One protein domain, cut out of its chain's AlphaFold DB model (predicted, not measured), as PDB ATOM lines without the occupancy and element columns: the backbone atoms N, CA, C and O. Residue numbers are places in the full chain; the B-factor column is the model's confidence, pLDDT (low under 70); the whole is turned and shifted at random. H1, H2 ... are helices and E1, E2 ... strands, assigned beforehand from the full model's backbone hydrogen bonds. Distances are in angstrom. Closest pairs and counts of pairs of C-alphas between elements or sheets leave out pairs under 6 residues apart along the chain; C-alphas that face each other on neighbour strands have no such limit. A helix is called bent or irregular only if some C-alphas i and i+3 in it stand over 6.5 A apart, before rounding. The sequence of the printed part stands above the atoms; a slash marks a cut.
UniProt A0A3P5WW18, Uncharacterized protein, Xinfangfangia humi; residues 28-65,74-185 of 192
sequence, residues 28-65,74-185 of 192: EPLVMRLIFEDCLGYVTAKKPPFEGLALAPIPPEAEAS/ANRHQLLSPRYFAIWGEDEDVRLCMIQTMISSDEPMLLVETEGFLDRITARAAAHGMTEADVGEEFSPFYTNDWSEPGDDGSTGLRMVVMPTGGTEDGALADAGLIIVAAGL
ATOM      1  N   GLU A  28      30.142 -20.606  91.650       94.69
ATOM      2  CA  GLU A  28      31.472 -21.191  91.479       94.69
ATOM      3  C   GLU A  28      31.896 -22.133  92.626       94.69
ATOM      4  O   GLU A  28      32.384 -23.224  92.324       94.69
ATOM      5  N   PRO A  29      31.675 -21.832  93.924       95.44
ATOM      6  CA  PRO A  29      31.975 -22.793  94.988       95.44
ATOM      7  C   PRO A  29      31.205 -24.115  94.853       95.44
ATOM      8  O   PRO A  29      31.761 -25.182  95.118       95.44
ATOM      9  N   LEU A  30      29.939 -24.053  94.430       95.25
ATOM     10  CA  LEU A  30      29.117 -25.232  94.181       95.25
ATOM     11  C   LEU A  30      29.603 -25.976  92.934       95.25
ATOM     12  O   LEU A  30      29.788 -27.186  93.001       95.25
ATOM     13  N   VAL A  31      29.894 -25.274  91.840       96.56
ATOM     14  CA  VAL A  31      30.434 -25.874  90.608       96.56
ATOM     15  C   VAL A  31      31.771 -26.573  90.874       96.56
ATOM     16  O   VAL A  31      31.964 -27.725  90.494       96.56
ATOM     17  N   MET A  32      32.671 -25.938  91.624       97.44
ATOM     18  CA  MET A  32      33.946 -26.529  92.029       97.44
ATOM     19  C   MET A  32      33.758 -27.774  92.907       97.44
ATOM     20  O   MET A  32      34.492 -28.749  92.755       97.44
ATOM     21  N   ARG A  33      32.777 -27.776  93.817       96.88
ATOM     22  CA  ARG A  33      32.423 -28.969  94.599       96.88
ATOM     23  C   ARG A  33      31.921 -30.096  93.688       96.88
ATOM     24  O   ARG A  33      32.425 -31.214  93.785       96.88
ATOM     25  N   LEU A  34      30.981 -29.790  92.793       97.62
ATOM     26  CA  LEU A  34      30.409 -30.750  91.846       97.62
ATOM     27  C   LEU A  34      31.501 -31.413  90.989       97.62
ATOM     28  O   LEU A  34      31.498 -32.629  90.808       97.62
ATOM     29  N   ILE A  35      32.475 -30.630  90.518       97.44
ATOM     30  CA  ILE A  35      33.612 -31.130  89.739       97.44
ATOM     31  C   ILE A  35      34.550 -31.980  90.606       97.44
ATOM     32  O   ILE A  35      34.794 -33.146  90.294       97.44
ATOM     33  N   PHE A  36      35.111 -31.407  91.675       97.12
ATOM     34  CA  PHE A  36      36.286 -31.976  92.349       97.12
ATOM     35  C   PHE A  36      35.961 -32.933  93.497       97.12
ATOM     36  O   PHE A  36      36.753 -33.830  93.793       97.12
ATOM     37  N   GLU A  37      34.828 -32.753  94.167       96.69
ATOM     38  CA  GLU A  37      34.430 -33.601  95.293       96.69
ATOM     39  C   GLU A  37      33.477 -34.697  94.836       96.69
ATOM     40  O   GLU A  37      33.718 -35.869  95.133       96.69
ATOM     41  N   ASP A  38      32.447 -34.329  94.072       97.44
ATOM     42  CA  ASP A  38      31.425 -35.270  93.627       97.44
ATOM     43  C   ASP A  38      31.919 -36.082  92.421       97.44
ATOM     44  O   ASP A  38      32.186 -37.282  92.547       97.44
ATOM     45  N   CYS A  39      32.118 -35.447  91.263       96.88
ATOM     46  CA  CYS A  39      32.457 -36.178  90.045       96.88
ATOM     47  C   CYS A  39      33.867 -36.768  90.057       96.88
ATOM     48  O   CYS A  39      34.032 -37.972  89.851       96.88
ATOM     49  N   LEU A  40      34.893 -35.972  90.354       95.38
ATOM     50  CA  LEU A  40      36.260 -36.478  90.429       95.38
ATOM     51  C   LEU A  40      36.429 -37.482  91.578       95.38
ATOM     52  O   LEU A  40      37.126 -38.486  91.418       95.38
ATOM     53  N   GLY A  41      35.761 -37.269  92.717       94.88
ATOM     54  CA  GLY A  41      35.773 -38.211  93.838       94.88
ATOM     55  C   GLY A  41      35.155 -39.566  93.482       94.88
ATOM     56  O   GLY A  41      35.705 -40.611  93.848       94.88
ATOM     57  N   TYR A  42      34.061 -39.571  92.719       94.81
ATOM     58  CA  TYR A  42      33.491 -40.794  92.161       94.81
ATOM     59  C   TYR A  42      34.443 -41.461  91.165       94.81
ATOM     60  O   TYR A  42      34.786 -42.640  91.315       94.81
ATOM     61  N   VAL A  43      34.921 -40.701  90.178       92.69
ATOM     62  CA  VAL A  43      35.734 -41.223  89.074       92.69
ATOM     63  C   VAL A  43      37.043 -41.833  89.582       92.69
ATOM     64  O   VAL A  43      37.419 -42.928  89.174       92.69
ATOM     65  N   THR A  44      37.695 -41.206  90.558       91.31
ATOM     66  CA  THR A  44      39.004 -41.655  91.062       91.31
ATOM     67  C   THR A  44      38.923 -42.653  92.216       91.31
ATOM     68  O   THR A  44      39.791 -43.516  92.336       91.31
ATOM     69  N   ALA A  45      37.893 -42.572  93.065       90.75
ATOM     70  CA  ALA A  45      37.845 -43.311  94.331       90.75
ATOM     71  C   ALA A  45      36.528 -44.063  94.595       90.75
ATOM     72  O   ALA A  45      36.352 -44.594  95.692       90.75
ATOM     73  N   LYS A  46      35.600 -44.122  93.627       90.56
ATOM     74  CA  LYS A  46      34.249 -44.702  93.780       90.56
ATOM     75  C   LYS A  46      33.475 -44.137  94.983       90.56
ATOM     76  O   LYS A  46      32.624 -44.825  95.549       90.56
ATOM     77  N   LYS A  47      33.758 -42.895  95.394       93.06
ATOM     78  CA  LYS A  47      32.951 -42.215  96.415       93.06
ATOM     79  C   LYS A  47      31.550 -41.955  95.852       93.06
ATOM     80  O   LYS A  47      31.470 -41.552  94.695       93.06
ATOM     81  N   PRO A  48      30.463 -42.181  96.610       91.56
ATOM     82  CA  PRO A  48      29.125 -41.803  96.163       91.56
ATOM     83  C   PRO A  48      29.086 -40.305  95.817       91.56
ATOM     84  O   PRO A  48      29.426 -39.499  96.684       91.56
ATOM     85  N   PRO A  49      28.733 -39.918  94.579       94.31
ATOM     86  CA  PRO A  49      28.681 -38.511  94.209       94.31
ATOM     87  C   PRO A  49      27.396 -37.858  94.735       94.31
ATOM     88  O   PRO A  49      26.396 -38.534  94.992       94.31
ATOM     89  N   PHE A  50      27.414 -36.529  94.845       95.75
ATOM     90  CA  PHE A  50      26.262 -35.673  95.149       95.75
ATOM     91  C   PHE A  50      25.666 -35.888  96.545       95.75
ATOM     92  O   PHE A  50      24.485 -35.622  96.783       95.75
ATOM     93  N   GLU A  51      26.477 -36.355  97.497       92.69
ATOM     94  CA  GLU A  51      26.021 -36.590  98.866       92.69
ATOM     95  C   GLU A  51      25.519 -35.282  99.504       92.69
ATOM     96  O   GLU A  51      26.196 -34.253  99.516       92.69
ATOM     97  N   GLY A  52      24.292 -35.298 100.025       91.06
ATOM     98  CA  GLY A  52      23.657 -34.111 100.605       91.06
ATOM     99  C   GLY A  52      23.081 -33.117  99.589       91.06
ATOM    100  O   GLY A  52      22.621 -32.054 100.004       91.06
ATOM    101  N   LEU A  53      23.071 -33.440  98.290       91.94
ATOM    102  CA  LEU A  53      22.314 -32.700  97.277       91.94
ATOM    103  C   LEU A  53      20.952 -33.356  97.023       91.94
ATOM    104  O   LEU A  53      20.763 -34.559  97.215       91.94
ATOM    105  N   ALA A  54      19.982 -32.550  96.593       88.88
ATOM    106  CA  ALA A  54      18.676 -33.053  96.197       88.88
ATOM    107  C   ALA A  54      18.788 -33.785  94.851       88.88
ATOM    108  O   ALA A  54      19.081 -33.165  93.827       88.88
ATOM    109  N   LEU A  55      18.532 -35.095  94.880       92.56
ATOM    110  CA  LEU A  55      18.429 -35.946  93.700       92.56
ATOM    111  C   LEU A  55      16.975 -36.373  93.517       92.56
ATOM    112  O   LEU A  55      16.363 -36.930  94.433       92.56
ATOM    113  N   ALA A  56      16.431 -36.140  92.329       91.38
ATOM    114  CA  ALA A  56      15.108 -36.617  91.944       91.38
ATOM    115  C   ALA A  56      15.218 -37.594  90.763       91.38
ATOM    116  O   ALA A  56      16.214 -37.573  90.035       91.38
ATOM    117  N   PRO A  57      14.231 -38.485  90.564       90.06
ATOM    118  CA  PRO A  57      14.145 -39.259  89.335       90.06
ATOM    119  C   PRO A  57      14.136 -38.326  88.124       90.06
ATOM    120  O   PRO A  57      13.463 -37.296  88.136       90.06
ATOM    121  N   ILE A  58      14.883 -38.695  87.091       85.12
ATOM    122  CA  ILE A  58      14.874 -37.980  85.820       85.12
ATOM    123  C   ILE A  58      13.486 -38.107  85.159       85.12
ATOM    124  O   ILE A  58      12.916 -39.207  85.142       85.12
ATOM    125  N   PRO A  59      12.886 -37.009  84.666       81.06
ATOM    126  CA  PRO A  59      11.578 -37.093  84.037       81.06
ATOM    127  C   PRO A  59      11.680 -37.738  82.637       81.06
ATOM    128  O   PRO A  59      12.732 -37.663  81.997       81.06
ATOM    129  N   PRO A  60      10.614 -38.385  82.127       82.50
ATOM    130  CA  PRO A  60      10.663 -39.129  80.862       82.50
ATOM    131  C   PRO A  60      11.133 -38.309  79.651       82.50
ATOM    132  O   PRO A  60      11.812 -38.828  78.768       82.50
ATOM    133  N   GLU A  61      10.779 -37.027  79.602       77.31
ATOM    134  CA  GLU A  61      11.199 -36.090  78.560       77.31
ATOM    135  C   GLU A  61      12.708 -35.816  78.576       77.31
ATOM    136  O   GLU A  61      13.319 -35.679  77.517       77.31
ATOM    137  N   ALA A  62      13.312 -35.793  79.762       75.69
ATOM    138  CA  ALA A  62      14.744 -35.620  79.948       75.69
ATOM    139  C   ALA A  62      15.499 -36.887  79.553       75.69
ATOM    140  O   ALA A  62      16.496 -36.812  78.838       75.69
ATOM    141  N   GLU A  63      14.971 -38.049  79.945       79.44
ATOM    142  CA  GLU A  63      15.525 -39.361  79.602       79.44
ATOM    143  C   GLU A  63      15.658 -39.536  78.079       79.44
ATOM    144  O   GLU A  63      16.654 -40.062  77.588       79.44
ATOM    145  N   ALA A  64      14.687 -39.033  77.308       77.81
ATOM    146  CA  ALA A  64      14.712 -39.079  75.847       77.81
ATOM    147  C   ALA A  64      15.764 -38.153  75.206       77.81
ATOM    148  O   ALA A  64      16.101 -38.335  74.037       77.81
ATOM    149  N   SER A  65      16.263 -37.157  75.946       74.19
ATOM    150  CA  SER A  65      17.279 -36.203  75.477       74.19
ATOM    151  C   SER A  65      18.713 -36.638  75.780       74.19
ATOM    152  O   SER A  65      19.661 -35.987  75.338       74.19
ATOM    153  N   ALA A  74      24.052 -46.619  84.555       69.06
ATOM    154  CA  ALA A  74      22.942 -47.024  85.417       69.06
ATOM    155  C   ALA A  74      22.318 -45.909  86.275       69.06
ATOM    156  O   ALA A  74      21.142 -46.021  86.616       69.06
ATOM    157  N   ASN A  75      23.063 -44.863  86.652       90.44
ATOM    158  CA  ASN A  75      22.552 -43.841  87.574       90.44
ATOM    159  C   ASN A  75      22.315 -42.530  86.838       90.44
ATOM    160  O   ASN A  75      23.250 -41.957  86.280       90.44
ATOM    161  N   ARG A  76      21.059 -42.076  86.845       90.62
ATOM    162  CA  ARG A  76      20.593 -40.870  86.155       90.62
ATOM    163  C   ARG A  76      19.565 -40.179  87.026       90.62
ATOM    164  O   ARG A  76      18.558 -40.781  87.401       90.62
ATOM    165  N   HIS A  77      19.838 -38.936  87.377       92.38
ATOM    166  CA  HIS A  77      19.016 -38.187  88.313       92.38
ATOM    167  C   HIS A  77      18.927 -36.738  87.881       92.38
ATOM    168  O   HIS A  77      19.902 -36.165  87.414       92.38
ATOM    169  N   GLN A  78      17.777 -36.122  88.107       92.12
ATOM    170  CA  GLN A  78      17.712 -34.671  88.159       92.12
ATOM    171  C   GLN A  78      18.513 -34.186  89.380       92.12
ATOM    172  O   GLN A  78      18.409 -34.772  90.464       92.12
ATOM    173  N   LEU A  79      19.295 -33.123  89.204       91.94
ATOM    174  CA  LEU A  79      20.219 -32.572  90.190       91.94
ATOM    175  C   LEU A  79      19.875 -31.102  90.453       91.94
ATOM    176  O   LEU A  79      19.855 -30.316  89.518       91.94
ATOM    177  N   LEU A  80      19.677 -30.710  91.719       86.44
ATOM    178  CA  LEU A  80      19.434 -29.324  92.184       86.44
ATOM    179  C   LEU A  80      18.134 -28.661  91.682       86.44
ATOM    180  O   LEU A  80      17.359 -28.164  92.496       86.44
ATOM    181  N   SER A  81      17.873 -28.663  90.377       85.19
ATOM    182  CA  SER A  81      16.689 -28.100  89.725       85.19
ATOM    183  C   SER A  81      16.326 -28.920  88.477       85.19
ATOM    184  O   SER A  81      17.127 -29.741  88.028       85.19
ATOM    185  N   PRO A  82      15.137 -28.724  87.879       84.56
ATOM    186  CA  PRO A  82      14.768 -29.365  86.610       84.56
ATOM    187  C   PRO A  82      15.703 -29.038  85.438       84.56
ATOM    188  O   PRO A  82      15.613 -29.670  84.390       84.56
ATOM    189  N   ARG A  83      16.586 -28.043  85.599       88.00
ATOM    190  CA  ARG A  83      17.556 -27.644  84.584       88.00
ATOM    191  C   ARG A  83      18.706 -28.632  84.450       88.00
ATOM    192  O   ARG A  83      19.170 -28.819  83.334       88.00
ATOM    193  N   TYR A  84      19.162 -29.249  85.540       90.94
ATOM    194  CA  TYR A  84      20.354 -30.096  85.524       90.94
ATOM    195  C   TYR A  84      20.007 -31.551  85.776       90.94
ATOM    196  O   TYR A  84      19.196 -31.890  86.639       90.94
ATOM    197  N   PHE A  85      20.704 -32.429  85.071       90.69
ATOM    198  CA  PHE A  85      20.748 -33.840  85.394       90.69
ATOM    199  C   PHE A  85      22.185 -34.289  85.594       90.69
ATOM    200  O   PHE A  85      23.114 -33.786  84.968       90.69
ATOM    201  N   ALA A  86      22.339 -35.251  86.490       93.62
ATOM    202  CA  ALA A  86      23.574 -35.935  86.773       93.62
ATOM    203  C   ALA A  86      23.490 -37.378  86.277       93.62
ATOM    204  O   ALA A  86      22.496 -38.073  86.513       93.62
ATOM    205  N   ILE A  87      24.556 -37.833  85.629       92.12
ATOM    206  CA  ILE A  87      24.736 -39.211  85.182       92.12
ATOM    207  C   ILE A  87      26.061 -39.714  85.722       92.12
ATOM    208  O   ILE A  87      27.072 -39.030  85.603       92.12
ATOM    209  N   TRP A  88      26.083 -40.911  86.297       93.69
ATOM    210  CA  TRP A  88      27.344 -41.531  86.685       93.69
ATOM    211  C   TRP A  88      27.284 -43.053  86.648       93.69
ATOM    212  O   TRP A  88      26.259 -43.688  86.924       93.69
ATOM    213  N   GLY A  89      28.418 -43.659  86.331       91.44
ATOM    214  CA  GLY A  89      28.553 -45.103  86.274       91.44
ATOM    215  C   GLY A  89      29.874 -45.546  85.681       91.44
ATOM    216  O   GLY A  89      30.826 -44.775  85.570       91.44
ATOM    217  N   GLU A  90      29.910 -46.823  85.340       88.56
ATOM    218  CA  GLU A  90      31.070 -47.524  84.813       88.56
ATOM    219  C   GLU A  90      30.569 -48.481  83.726       88.56
ATOM    220  O   GLU A  90      29.564 -49.165  83.958       88.56
ATOM    221  N   ASP A  91      31.229 -48.508  82.572       82.56
ATOM    222  CA  ASP A  91      31.048 -49.534  81.541       82.56
ATOM    223  C   ASP A  91      32.315 -50.400  81.411       82.56
ATOM    224  O   ASP A  91      33.011 -50.609  82.408       82.56
ATOM    225  N   GLU A  92      32.572 -50.995  80.242       79.62
ATOM    226  CA  GLU A  92      33.737 -51.862  80.037       79.62
ATOM    227  C   GLU A  92      35.073 -51.112  79.928       79.62
ATOM    228  O   GLU A  92      36.110 -51.705  80.235       79.62
ATOM    229  N   ASP A  93      35.052 -49.820  79.600       80.62
ATOM    230  CA  ASP A  93      36.251 -49.039  79.285       80.62
ATOM    231  C   ASP A  93      36.449 -47.848  80.234       80.62
ATOM    232  O   ASP A  93      37.587 -47.532  80.619       80.62
ATOM    233  N   VAL A  94      35.359 -47.226  80.697       85.81
ATOM    234  CA  VAL A  94      35.402 -45.939  81.395       85.81
ATOM    235  C   VAL A  94      34.533 -45.902  82.654       85.81
ATOM    236  O   VAL A  94      33.463 -46.501  82.755       85.81
ATOM    237  N   ARG A  95      34.992 -45.136  83.651       89.75
ATOM    238  CA  ARG A  95      34.153 -44.614  84.735       89.75
ATOM    239  C   ARG A  95      33.858 -43.143  84.483       89.75
ATOM    240  O   ARG A  95      34.788 -42.345  84.384       89.75
ATOM    241  N   LEU A  96      32.578 -42.787  84.460       90.75
ATOM    242  CA  LEU A  96      32.076 -41.470  84.079       90.75
ATOM    243  C   LEU A  96      31.261 -40.832  85.209       90.75
ATOM    244  O   LEU A  96      30.456 -41.499  85.862       90.75
ATOM    245  N   CYS A  97      31.411 -39.522  85.379       93.75
ATOM    246  CA  CYS A  97      30.441 -38.650  86.031       93.75
ATOM    247  C   CYS A  97      30.196 -37.427  85.148       93.75
ATOM    248  O   CYS A  97      31.141 -36.784  84.698       93.75
ATOM    249  N   MET A  98      28.932 -37.106  84.908       92.94
ATOM    250  CA  MET A  98      28.507 -36.011  84.051       92.94
ATOM    251  C   MET A  98      27.391 -35.220  84.723       92.94
ATOM    252  O   MET A  98      26.502 -35.800  85.345       92.94
ATOM    253  N   ILE A  99      27.416 -33.905  84.543       93.62
ATOM    254  CA  ILE A  99      26.311 -32.992  84.818       93.62
ATOM    255  C   ILE A  99      26.020 -32.253  83.525       93.62
ATOM    256  O   ILE A  99      26.937 -31.737  82.889       93.62
ATOM    257  N   GLN A 100      24.758 -32.202  83.133       90.06
ATOM    258  CA  GLN A 100      24.359 -31.563  81.893       90.06
ATOM    259  C   GLN A 100      23.052 -30.795  82.081       90.06
ATOM    260  O   GLN A 100      22.152 -31.223  82.807       90.06
ATOM    261  N   THR A 101      22.952 -29.644  81.425       88.69
ATOM    262  CA  THR A 101      21.716 -28.882  81.317       88.69
ATOM    263  C   THR A 101      20.786 -29.515  80.301       88.69
ATOM    264  O   THR A 101      21.180 -29.796  79.168       88.69
ATOM    265  N   MET A 102      19.523 -29.648  80.674       73.06
ATOM    266  CA  MET A 102      18.434 -29.773  79.721       73.06
ATOM    267  C   MET A 102      18.220 -28.464  78.949       73.06
ATOM    268  O   MET A 102      18.741 -27.415  79.318       73.06
ATOM    269  N   ILE A 103      17.434 -28.573  77.873       64.31
ATOM    270  CA  ILE A 103      16.771 -27.512  77.091       64.31
ATOM    271  C   ILE A 103      16.609 -26.193  77.871       64.31
ATOM    272  O   ILE A 103      16.356 -26.217  79.074       64.31
ATOM    273  N   SER A 104      16.665 -25.047  77.177       65.31
ATOM    274  CA  SER A 104      16.443 -23.722  77.778       65.31
ATOM    275  C   SER A 104      15.308 -23.735  78.810       65.31
ATOM    276  O   SER A 104      14.158 -24.030  78.477       65.31
ATOM    277  N   SER A 105      15.654 -23.416  80.051       71.62
ATOM    278  CA  SER A 105      14.749 -23.380  81.193       71.62
ATOM    279  C   SER A 105      14.855 -22.020  81.880       71.62
ATOM    280  O   SER A 105      15.948 -21.453  81.928       71.62
ATOM    281  N   ASP A 106      13.740 -21.532  82.425       78.12
ATOM    282  CA  ASP A 106      13.693 -20.326  83.268       78.12
ATOM    283  C   ASP A 106      14.203 -20.595  84.700       78.12
ATOM    284  O   ASP A 106      14.283 -19.688  85.528       78.12
ATOM    285  N   GLU A 107      14.534 -21.853  85.008       84.25
ATOM    286  CA  GLU A 107      15.133 -22.257  86.279       84.25
ATOM    287  C   GLU A 107      16.537 -21.649  86.470       84.25
ATOM    288  O   GLU A 107      17.261 -21.454  85.483       84.25
ATOM    289  N   PRO A 108      16.962 -21.406  87.728       85.75
ATOM    290  CA  PRO A 108      18.269 -20.833  88.033       85.75
ATOM    291  C   PRO A 108      19.433 -21.583  87.379       85.75
ATOM    292  O   PRO A 108      19.452 -22.819  87.337       85.75
ATOM    293  N   MET A 109      20.402 -20.807  86.891       90.56
ATOM    294  CA  MET A 109      21.637 -21.291  86.279       90.56
ATOM    295  C   MET A 109      22.752 -21.432  87.324       90.56
ATOM    296  O   MET A 109      22.747 -20.693  88.300       90.56
ATOM    297  N   LEU A 110      23.717 -22.321  87.086       92.75
ATOM    298  CA  LEU A 110      24.972 -22.447  87.825       92.75
ATOM    299  C   LEU A 110      25.954 -21.412  87.274       92.75
ATOM    300  O   LEU A 110      26.794 -21.722  86.424       92.75
ATOM    301  N   LEU A 111      25.794 -20.162  87.707       94.25
ATOM    302  CA  LEU A 111      26.514 -19.031  87.131       94.25
ATOM    303  C   LEU A 111      27.947 -18.944  87.660       94.25
ATOM    304  O   LEU A 111      28.183 -18.865  88.865       94.25
ATOM    305  N   VAL A 112      28.911 -18.886  86.748       95.31
ATOM    306  CA  VAL A 112      30.338 -18.689  87.038       95.31
ATOM    307  C   VAL A 112      30.864 -17.474  86.287       95.31
ATOM    308  O   VAL A 112      30.360 -17.153  85.212       95.31
ATOM    309  N   GLU A 113      31.872 -16.795  86.838       94.44
ATOM    310  CA  GLU A 113      32.557 -15.723  86.106       94.44
ATOM    311  C   GLU A 113      33.258 -16.313  84.889       94.44
ATOM    312  O   GLU A 113      34.033 -17.246  85.033       94.44
ATOM    313  N   THR A 114      33.034 -15.780  83.694       92.06
ATOM    314  CA  THR A 114      33.674 -16.330  82.490       92.06
ATOM    315  C   THR A 114      35.193 -16.110  82.517       92.06
ATOM    316  O   THR A 114      35.970 -16.977  82.112       92.06
ATOM    317  N   GLU A 115      35.640 -14.955  83.020       93.06
ATOM    318  CA  GLU A 115      37.056 -14.591  83.061       93.06
ATOM    319  C   GLU A 115      37.836 -15.439  84.083       93.06
ATOM    320  O   GLU A 115      37.544 -15.477  85.283       93.06
ATOM    321  N   GLY A 116      38.860 -16.141  83.590       92.69
ATOM    322  CA  GLY A 116      39.787 -16.931  84.403       92.69
ATOM    323  C   GLY A 116      39.174 -18.159  85.086       92.69
ATOM    324  O   GLY A 116      39.843 -18.783  85.907       92.69
ATOM    325  N   PHE A 117      37.918 -18.519  84.807       94.75
ATOM    326  CA  PHE A 117      37.286 -19.675  85.450       94.75
ATOM    327  C   PHE A 117      37.956 -20.990  85.083       94.75
ATOM    328  O   PHE A 117      38.238 -21.803  85.967       94.75
ATOM    329  N   LEU A 118      38.310 -21.159  83.808       93.94
ATOM    330  CA  LEU A 118      39.072 -22.324  83.381       93.94
ATOM    331  C   LEU A 118      40.452 -22.377  84.051       93.94
ATOM    332  O   LEU A 118      40.837 -23.433  84.533       93.94
ATOM    333  N   ASP A 119      41.147 -21.245  84.197       94.44
ATOM    334  CA  ASP A 119      42.438 -21.196  84.899       94.44
ATOM    335  C   ASP A 119      42.313 -21.674  86.352       94.44
ATOM    336  O   ASP A 119      43.172 -22.399  86.860       94.44
ATOM    337  N   ARG A 120      41.218 -21.305  87.034       95.81
ATOM    338  CA  ARG A 120      40.927 -21.755  88.404       95.81
ATOM    339  C   ARG A 120      40.629 -23.253  88.459       95.81
ATOM    340  O   ARG A 120      41.107 -23.922  89.379       95.81
ATOM    341  N   ILE A 121      39.894 -23.790  87.480       95.56
ATOM    342  CA  ILE A 121      39.685 -25.237  87.332       95.56
ATOM    343  C   ILE A 121      41.030 -25.931  87.128       95.56
ATOM    344  O   ILE A 121      41.360 -26.834  87.892       95.56
ATOM    345  N   THR A 122      41.833 -25.487  86.164       94.25
ATOM    346  CA  THR A 122      43.139 -26.065  85.827       94.25
ATOM    347  C   THR A 122      44.084 -26.054  87.026       94.25
ATOM    348  O   THR A 122      44.681 -27.080  87.361       94.25
ATOM    349  N   ALA A 123      44.161 -24.939  87.754       94.88
ATOM    350  CA  ALA A 123      44.975 -24.834  88.960       94.88
ATOM    351  C   ALA A 123      44.537 -25.827  90.051       94.88
ATOM    352  O   ALA A 123      45.380 -26.432  90.719       94.88
ATOM    353  N   ARG A 124      43.224 -26.028  90.235       95.38
ATOM    354  CA  ARG A 124      42.703 -27.007  91.197       95.38
ATOM    355  C   ARG A 124      42.892 -28.445  90.708       95.38
ATOM    356  O   ARG A 124      43.272 -29.296  91.506       95.38
ATOM    357  N   ALA A 125      42.713 -28.712  89.417       93.06
ATOM    358  CA  ALA A 125      42.936 -30.014  88.793       93.06
ATOM    359  C   ALA A 125      44.396 -30.476  88.923       93.06
ATOM    360  O   ALA A 125      44.650 -31.642  89.233       93.06
ATOM    361  N   ALA A 126      45.355 -29.552  88.825       92.00
ATOM    362  CA  ALA A 126      46.769 -29.836  89.062       92.00
ATOM    363  C   ALA A 126      47.047 -30.388  90.472       92.00
ATOM    364  O   ALA A 126      47.886 -31.275  90.638       92.00
ATOM    365  N   ALA A 127      46.294 -29.955  91.493       90.06
ATOM    366  CA  ALA A 127      46.397 -30.510  92.848       90.06
ATOM    367  C   ALA A 127      45.928 -31.978  92.947       90.06
ATOM    368  O   ALA A 127      46.220 -32.657  93.932       90.06
ATOM    369  N   HIS A 128      45.234 -32.473  91.920       87.38
ATOM    370  CA  HIS A 128      44.809 -33.863  91.767       87.38
ATOM    371  C   HIS A 128      45.673 -34.647  90.763       87.38
ATOM    372  O   HIS A 128      45.335 -35.778  90.418       87.38
ATOM    373  N   GLY A 129      46.801 -34.077  90.321       87.69
ATOM    374  CA  GLY A 129      47.726 -34.723  89.389       87.69
ATOM    375  C   GLY A 129      47.276 -34.689  87.928       87.69
ATOM    376  O   GLY A 129      47.831 -35.432  87.123       87.69
ATOM    377  N   MET A 130      46.288 -33.854  87.595       88.75
ATOM    378  CA  MET A 130      45.887 -33.589  86.213       88.75
ATOM    379  C   MET A 130      46.819 -32.555  85.576       88.75
ATOM    380  O   MET A 130      47.336 -31.660  86.244       88.75
ATOM    381  N   THR A 131      47.021 -32.679  84.275       87.62
ATOM    382  CA  THR A 131      47.736 -31.723  83.430       87.62
ATOM    383  C   THR A 131      46.750 -30.857  82.649       87.62
ATOM    384  O   THR A 131      45.559 -31.152  82.602       87.62
ATOM    385  N   GLU A 132      47.240 -29.800  82.001       84.12
ATOM    386  CA  GLU A 132      46.415 -28.971  81.106       84.12
ATOM    387  C   GLU A 132      45.768 -29.801  79.992       84.12
ATOM    388  O   GLU A 132      44.620 -29.560  79.669       84.12
ATOM    389  N   ALA A 133      46.439 -30.840  79.482       83.19
ATOM    390  CA  ALA A 133      45.873 -31.733  78.465       83.19
ATOM    391  C   ALA A 133      44.725 -32.620  78.989       83.19
ATOM    392  O   ALA A 133      44.021 -33.264  78.213       83.19
ATOM    393  N   ASP A 134      44.558 -32.717  80.307       85.38
ATOM    394  CA  ASP A 134      43.481 -33.482  80.938       85.38
ATOM    395  C   ASP A 134      42.232 -32.627  81.188       85.38
ATOM    396  O   ASP A 134      41.184 -33.175  81.527       85.38
ATOM    397  N   VAL A 135      42.337 -31.305  81.027       87.56
ATOM    398  CA  VAL A 135      41.255 -30.327  81.169       87.56
ATOM    399  C   VAL A 135      40.989 -29.713  79.788       87.56
ATOM    400  O   VAL A 135      41.916 -29.527  79.009       87.56
ATOM    401  N   GLY A 136      39.736 -29.414  79.440       81.62
ATOM    402  CA  GLY A 136      39.442 -28.710  78.180       81.62
ATOM    403  C   GLY A 136      40.232 -27.399  78.051       81.62
ATOM    404  O   GLY A 136      40.424 -26.710  79.049       81.62
ATOM    405  N   GLU A 137      40.681 -27.046  76.843       82.38
ATOM    406  CA  GLU A 137      41.521 -25.855  76.615       82.38
ATOM    407  C   GLU A 137      40.729 -24.543  76.661       82.38
ATOM    408  O   GLU A 137      41.304 -23.478  76.893       82.38
ATOM    409  N   GLU A 138      39.410 -24.599  76.445       86.56
ATOM    410  CA  GLU A 138      38.557 -23.416  76.416       86.56
ATOM    411  C   GLU A 138      37.213 -23.655  77.112       86.56
ATOM    412  O   GLU A 138      36.535 -24.663  76.907       86.56
ATOM    413  N   PHE A 139      36.778 -22.667  77.896       90.25
ATOM    414  CA  PHE A 139      35.423 -22.611  78.433       90.25
ATOM    415  C   PHE A 139      34.490 -21.985  77.385       90.25
ATOM    416  O   PHE A 139      34.138 -20.810  77.447       90.25
ATOM    417  N   SER A 140      34.137 -22.783  76.375       83.62
ATOM    418  CA  SER A 140      33.402 -22.348  75.181       83.62
ATOM    419  C   SER A 140      32.406 -23.414  74.718       83.62
ATOM    420  O   SER A 140      32.712 -24.606  74.782       83.62
ATOM    421  N   PRO A 141      31.220 -23.027  74.203       79.12
ATOM    422  CA  PRO A 141      30.232 -23.993  73.724       79.12
ATOM    423  C   PRO A 141      30.667 -24.690  72.423       79.12
ATOM    424  O   PRO A 141      30.040 -25.660  72.006       79.12
ATOM    425  N   PHE A 142      31.721 -24.199  71.760       75.38
ATOM    426  CA  PHE A 142      32.239 -24.757  70.506       75.38
ATOM    427  C   PHE A 142      33.355 -25.789  70.711       75.38
ATOM    428  O   PHE A 142      33.758 -26.444  69.749       75.38
ATOM    429  N   TYR A 143      33.835 -25.949  71.946       66.12
ATOM    430  CA  TYR A 143      35.020 -26.744  72.266       66.12
ATOM    431  C   TYR A 143      34.720 -28.241  72.525       66.12
ATOM    432  O   TYR A 143      35.559 -28.994  73.001       66.12
ATOM    433  N   THR A 144      33.533 -28.744  72.164       56.41
ATOM    434  CA  THR A 144      33.205 -30.181  72.302       56.41
ATOM    435  C   THR A 144      33.941 -31.094  71.330       56.41
ATOM    436  O   THR A 144      33.950 -32.303  71.535       56.41
ATOM    437  N   ASN A 145      34.476 -30.556  70.231       51.25
ATOM    438  CA  ASN A 145      34.980 -31.374  69.122       51.25
ATOM    439  C   ASN A 145      36.299 -32.091  69.436       51.25
ATOM    440  O   ASN A 145      36.608 -33.069  68.761       51.25
ATOM    441  N   ASP A 146      37.031 -31.628  70.452       58.88
ATOM    442  CA  ASP A 146      38.338 -32.173  70.830       58.88
ATOM    443  C   ASP A 146      38.284 -33.026  72.112       58.88
ATOM    444  O   ASP A 146      39.294 -33.597  72.522       58.88
ATOM    445  N   TRP A 147      37.108 -33.163  72.745       68.50
ATOM    446  CA  TRP A 147      36.938 -34.090  73.866       68.50
ATOM    447  C   TRP A 147      36.740 -35.520  73.354       68.50
ATOM    448  O   TRP A 147      35.819 -35.793  72.584       68.50
ATOM    449  N   SER A 148      37.578 -36.440  73.828       68.44
ATOM    450  CA  SER A 148      37.432 -37.880  73.620       68.44
ATOM    451  C   SER A 148      37.377 -38.606  74.958       68.44
ATOM    452  O   SER A 148      37.976 -38.165  75.948       68.44
ATOM    453  N   GLU A 149      36.694 -39.748  74.988       71.31
ATOM    454  CA  GLU A 149      36.712 -40.605  76.165       71.31
ATOM    455  C   GLU A 149      38.155 -41.072  76.441       71.31
ATOM    456  O   GLU A 149      38.942 -41.281  75.508       71.31
ATOM    457  N   PRO A 150      38.560 -41.205  77.719       70.44
ATOM    458  CA  PRO A 150      39.853 -41.789  78.032       70.44
ATOM    459  C   PRO A 150      39.932 -43.209  77.462       70.44
ATOM    460  O   PRO A 150      39.135 -44.067  77.831       70.44
ATOM    461  N   GLY A 151      40.916 -43.462  76.603       60.50
ATOM    462  CA  GLY A 151      41.151 -44.767  75.983       60.50
ATOM    463  C   GLY A 151      41.054 -44.737  74.462       60.50
ATOM    464  O   GLY A 151      41.777 -45.496  73.814       60.50
ATOM    465  N   ASP A 152      40.279 -43.810  73.891       62.25
ATOM    466  CA  ASP A 152      40.108 -43.666  72.434       62.25
ATOM    467  C   ASP A 152      41.416 -43.294  71.713       62.25
ATOM    468  O   ASP A 152      41.675 -43.719  70.586       62.25
ATOM    469  N   ASP A 153      42.283 -42.542  72.390       58.81
ATOM    470  CA  ASP A 153      43.634 -42.169  71.953       58.81
ATOM    471  C   ASP A 153      44.728 -43.111  72.504       58.81
ATOM    472  O   ASP A 153      45.925 -42.877  72.310       58.81
ATOM    473  N   GLY A 154      44.340 -44.180  73.208       53.75
ATOM    474  CA  GLY A 154      45.241 -45.077  73.931       53.75
ATOM    475  C   GLY A 154      45.699 -44.559  75.301       53.75
ATOM    476  O   GLY A 154      46.521 -45.214  75.949       53.75
ATOM    477  N   SER A 155      45.186 -43.417  75.776       58.12
ATOM    478  CA  SER A 155      45.448 -42.925  77.129       58.12
ATOM    479  C   SER A 155      44.520 -43.603  78.140       58.12
ATOM    480  O   SER A 155      43.305 -43.479  78.095       58.12
ATOM    481  N   THR A 156      45.064 -44.285  79.146       62.31
ATOM    482  CA  THR A 156      44.275 -44.769  80.299       62.31
ATOM    483  C   THR A 156      43.989 -43.626  81.282       62.31
ATOM    484  O   THR A 156      44.072 -43.825  82.491       62.31
ATOM    485  N   GLY A 157      43.844 -42.399  80.777       77.88
ATOM    486  CA  GLY A 157      43.967 -41.154  81.528       77.88
ATOM    487  C   GLY A 157      42.719 -40.779  82.319       77.88
ATOM    488  O   GLY A 157      41.691 -41.450  82.270       77.88
ATOM    489  N   LEU A 158      42.839 -39.676  83.050       87.56
ATOM    490  CA  LEU A 158      41.733 -38.945  83.656       87.56
ATOM    491  C   LEU A 158      41.478 -37.731  82.756       87.56
ATOM    492  O   LEU A 158      42.424 -37.025  82.432       87.56
ATOM    493  N   ARG A 159      40.234 -37.494  82.347       89.38
ATOM    494  CA  ARG A 159      39.837 -36.375  81.483       89.38
ATOM    495  C   ARG A 159      38.700 -35.590  82.125       89.38
ATOM    496  O   ARG A 159      37.842 -36.166  82.799       89.38
ATOM    497  N   MET A 160      38.677 -34.286  81.885       91.06
ATOM    498  CA  MET A 160      37.651 -33.366  82.352       91.06
ATOM    499  C   MET A 160      37.337 -32.321  81.285       91.06
ATOM    500  O   MET A 160      38.237 -31.736  80.691       91.06
ATOM    501  N   VAL A 161      36.055 -32.026  81.097       91.25
ATOM    502  CA  VAL A 161      35.615 -30.849  80.344       91.25
ATOM    503  C   VAL A 161      34.530 -30.127  81.124       91.25
ATOM    504  O   VAL A 161      33.678 -30.756  81.757       91.25
ATOM    505  N   VAL A 162      34.582 -28.800  81.094       92.00
ATOM    506  CA  VAL A 162      33.556 -27.921  81.646       92.00
ATOM    507  C   VAL A 162      33.248 -26.884  80.581       92.00
ATOM    508  O   VAL A 162      34.174 -26.303  80.021       92.00
ATOM    509  N   MET A 163      31.974 -26.670  80.268       91.25
ATOM    510  CA  MET A 163      31.575 -25.770  79.187       91.25
ATOM    511  C   MET A 163      30.349 -24.944  79.558       91.25
ATOM    512  O   MET A 163      29.487 -25.415  80.312       91.25
ATOM    513  N   PRO A 164      30.236 -23.742  78.973       92.81
ATOM    514  CA  PRO A 164      29.053 -22.933  79.124       92.81
ATOM    515  C   PRO A 164      27.913 -23.463  78.244       92.81
ATOM    516  O   PRO A 164      28.128 -23.834  77.088       92.81
ATOM    517  N   THR A 165      26.682 -23.449  78.754       89.88
ATOM    518  CA  THR A 165      25.469 -23.773  77.965       89.88
ATOM    519  C   THR A 165      24.450 -22.631  77.922       89.88
ATOM    520  O   THR A 165      23.416 -22.721  77.259       89.88
ATOM    521  N   GLY A 166      24.761 -21.526  78.595       88.94
ATOM    522  CA  GLY A 166      23.968 -20.306  78.689       88.94
ATOM    523  C   GLY A 166      24.752 -19.230  79.439       88.94
ATOM    524  O   GLY A 166      25.925 -19.429  79.751       88.94
ATOM    525  N   GLY A 167      24.126 -18.093  79.735       86.81
ATOM    526  CA  GLY A 167      24.776 -17.013  80.474       86.81
ATOM    527  C   GLY A 167      23.981 -15.713  80.475       86.81
ATOM    528  O   GLY A 167      22.843 -15.665  80.001       86.81
ATOM    529  N   THR A 168      24.589 -14.665  81.021       84.06
ATOM    530  CA  THR A 168      24.042 -13.305  81.048       84.06
ATOM    531  C   THR A 168      24.237 -12.587  79.710       84.06
ATOM    532  O   THR A 168      25.103 -12.944  78.913       84.06
ATOM    533  N   GLU A 169      23.438 -11.545  79.454       79.00
ATOM    534  CA  GLU A 169      23.497 -10.780  78.195       79.00
ATOM    535  C   GLU A 169      24.848 -10.084  77.961       79.00
ATOM    536  O   GLU A 169      25.260  -9.908  76.816       79.00
ATOM    537  N   ASP A 170      25.541  -9.689  79.031       84.44
ATOM    538  CA  ASP A 170      26.863  -9.054  78.976       84.44
ATOM    539  C   ASP A 170      28.023 -10.058  78.850       84.44
ATOM    540  O   ASP A 170      29.162  -9.650  78.624       84.44
ATOM    541  N   GLY A 171      27.741 -11.360  78.981       83.38
ATOM    542  CA  GLY A 171      28.721 -12.444  78.934       83.38
ATOM    543  C   GLY A 171      29.644 -12.543  80.153       83.38
ATOM    544  O   GLY A 171      30.552 -13.379  80.150       83.38
ATOM    545  N   ALA A 172      29.441 -11.722  81.191       89.31
ATOM    546  CA  ALA A 172      30.281 -11.737  82.389       89.31
ATOM    547  C   ALA A 172      30.109 -13.033  83.191       89.31
ATOM    548  O   ALA A 172      31.080 -13.555  83.743       89.31
ATOM    549  N   LEU A 173      28.880 -13.553  83.222       92.94
ATOM    550  CA  LEU A 173      28.546 -14.820  83.852       92.94
ATOM    551  C   LEU A 173      28.045 -15.815  82.811       92.94
ATOM    552  O   LEU A 173      27.223 -15.483  81.953       92.94
ATOM    553  N   ALA A 174      28.485 -17.059  82.936       92.94
ATOM    554  CA  ALA A 174      28.010 -18.158  82.113       92.94
ATOM    555  C   ALA A 174      27.499 -19.309  82.977       92.94
ATOM    556  O   ALA A 174      27.963 -19.531  84.091       92.94
ATOM    557  N   ASP A 175      26.535 -20.046  82.446       93.44
ATOM    558  CA  ASP A 175      26.021 -21.268  83.050       93.44
ATOM    559  C   ASP A 175      27.000 -22.414  82.798       93.44
ATOM    560  O   ASP A 175      27.136 -22.832  81.647       93.44
ATOM    561  N   ALA A 176      27.645 -22.941  83.843       93.88
ATOM    562  CA  ALA A 176      28.523 -24.115  83.782       93.88
ATOM    563  C   ALA A 176      27.715 -25.412  83.579       93.88
ATOM    564  O   ALA A 176      27.675 -26.305  84.427       93.88
ATOM    565  N   GLY A 177      27.018 -25.483  82.449       90.31
ATOM    566  CA  GLY A 177      25.954 -26.442  82.213       90.31
ATOM    567  C   GLY A 177      26.357 -27.717  81.492       90.31
ATOM    568  O   GLY A 177      25.503 -28.576  81.293       90.31
ATOM    569  N   LEU A 178      27.626 -27.890  81.125       91.94
ATOM    570  CA  LEU A 178      28.177 -29.218  80.872       91.94
ATOM    571  C   LEU A 178      29.434 -29.404  81.708       91.94
ATOM    572  O   LEU A 178      30.374 -28.625  81.593       91.94
ATOM    573  N   ILE A 179      29.451 -30.458  82.514       94.00
ATOM    574  CA  ILE A 179      30.608 -30.920  83.274       94.00
ATOM    575  C   ILE A 179      30.731 -32.410  82.998       94.00
ATOM    576  O   ILE A 179      29.791 -33.156  83.261       94.00
ATOM    577  N   ILE A 180      31.878 -32.860  82.504       92.38
ATOM    578  CA  ILE A 180      32.176 -34.285  82.350       92.38
ATOM    579  C   ILE A 180      33.517 -34.562  83.008       92.38
ATOM    580  O   ILE A 180      34.487 -33.847  82.772       92.38
ATOM    581  N   VAL A 181      33.572 -35.616  83.816       93.44
ATOM    582  CA  VAL A 181      34.804 -36.185  84.360       93.44
ATOM    583  C   VAL A 181      34.796 -37.678  84.063       93.44
ATOM    584  O   VAL A 181      33.820 -38.368  84.363       93.44
ATOM    585  N   ALA A 182      35.880 -38.183  83.489       91.06
ATOM    586  CA  ALA A 182      35.992 -39.570  83.058       91.06
ATOM    587  C   ALA A 182      37.384 -40.128  83.358       91.06
ATOM    588  O   ALA A 182      38.375 -39.419  83.217       91.06
ATOM    589  N   ALA A 183      37.478 -41.400  83.739       89.62
ATOM    590  CA  ALA A 183      38.754 -42.107  83.821       89.62
ATOM    591  C   ALA A 183      38.644 -43.504  83.223       89.62
ATOM    592  O   ALA A 183      37.685 -44.223  83.510       89.62
ATOM    593  N   GLY A 184      39.659 -43.907  82.461       87.00
ATOM    594  CA  GLY A 184      39.763 -45.287  81.990       87.00
ATOM    595  C   GLY A 184      39.931 -46.256  83.168       87.00
ATOM    596  O   GLY A 184      40.575 -45.920  84.167       87.00
ATOM    597  N   LEU A 185      39.406 -47.483  83.078       77.06
ATOM    598  CA  LEU A 185      39.429 -48.439  84.208       77.06
ATOM    599  C   LEU A 185      40.835 -48.857  84.674       77.06
ATOM    600  O   LEU A 185      41.003 -49.345  85.796       77.06
TER     601      LEU A 185
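Overview. This is residues 28 to 65 and 74 to 185 of the 192 residues of an uncharacterized protein of Xinfangfangia humi (UniProt A0A3P5WW18). A twisted six-stranded sheet has the long helix H1 packed along one face, over the strands E4 and E8, with H3 near H1 and the edge strand E6. Beyond one end of E8, a small two-stranded sheet of E5 and E7 packs on the first part of H1, while the short helices H2 and H4 only graze the large sheet. The printed part has 150 residues with four named helices and eight named strands, in the order H1 E1 H2 E2 E3 E4 E5 H3 H4 E6 E7 E8. The large sheet runs E1 E2 E3 E4 E8 E6 and is antiparallel throughout; the class is mixed, helices and strands. The whole is compact, with a radius of gyration of the C-alphas of 14.7 A, and rounded, spanning 40 by 34 by 29 A.

Along the chain. In the large sheet, E1 is residues 55 to 57, E2 75 to 79, E3 84 to 90 with 20.5 A, E4 94 to 101 with 21.9 A, E8 178 to 184 with 19.8 A, and E6 158 to 163 with 17.2 A. C-alpha 184 is at (39.763, -45.287, 81.990). H1, residues 28 to 45, is 23.2 A long from C-alpha 28 at (31.472, -21.191, 91.479). H3 is residues 117 to 126, 14.4 A. H2 is residues 60 to 63, H4 143 to 146, E5 111 to 113 and E7 173 to 175.

Arrangement. E2, E3 and E4 form a meander, each strand the antiparallel neighbour of the one before, and E2 with E3 and E3 with E4 are hairpins. N 77 and O 86 are 2.9 A apart, N 87 and O 98 2.8 A, both within hydrogen-bond range. E8 is the neighbour of E4, with N 97 and O 181 at 2.9 A, and of E6, with N 161 and O 180 at 2.9 A. At the other edge, E1 pairs with E2, N 56 and O 78 being 3.0 A apart. H1 and H3 on one face of the sheet make two layers. H1 is at a height over the sheet of 9.1 A and runs along the strands, at 18 degrees to E4 on the local plane; its closest C-alphas to E4 are those of Cys 39 and Cys 97, 5.1 A. H1 and H3 are close but not clearly touching, the closest C-alphas being those of Met 32 and Ile 121, 7.5 A. H1 touches E5, the closest C-alphas being those of Glu 28 and Val 112, 5.2 A. E5 and E7 are antiparallel, with N 112 and O 174 at 2.9 A, and E7 runs on into E8 at 58 degrees. H4 is irregular, only just: C-alphas 143 and 146 are 6.52 A apart. In H3 every O i to N i+4 pair is within hydrogen-bond range, in H1 11 of 14; H2 and H4 are too short for such a pair.

Size, cuts and confidence. The C-alphas farthest apart, of Glu 92 and Asp 170, are 43.4 A apart. Residues 66 to 73 are not printed, and C-alphas 65 and 74 are 15.7 A apart across the cut. The links H3 to H4 and H4 to E6 are long. The mean pLDDT of the printed part is 86.4; residue 74, residues 103 to 104, 143 to 148 and 151 to 156 are under 70.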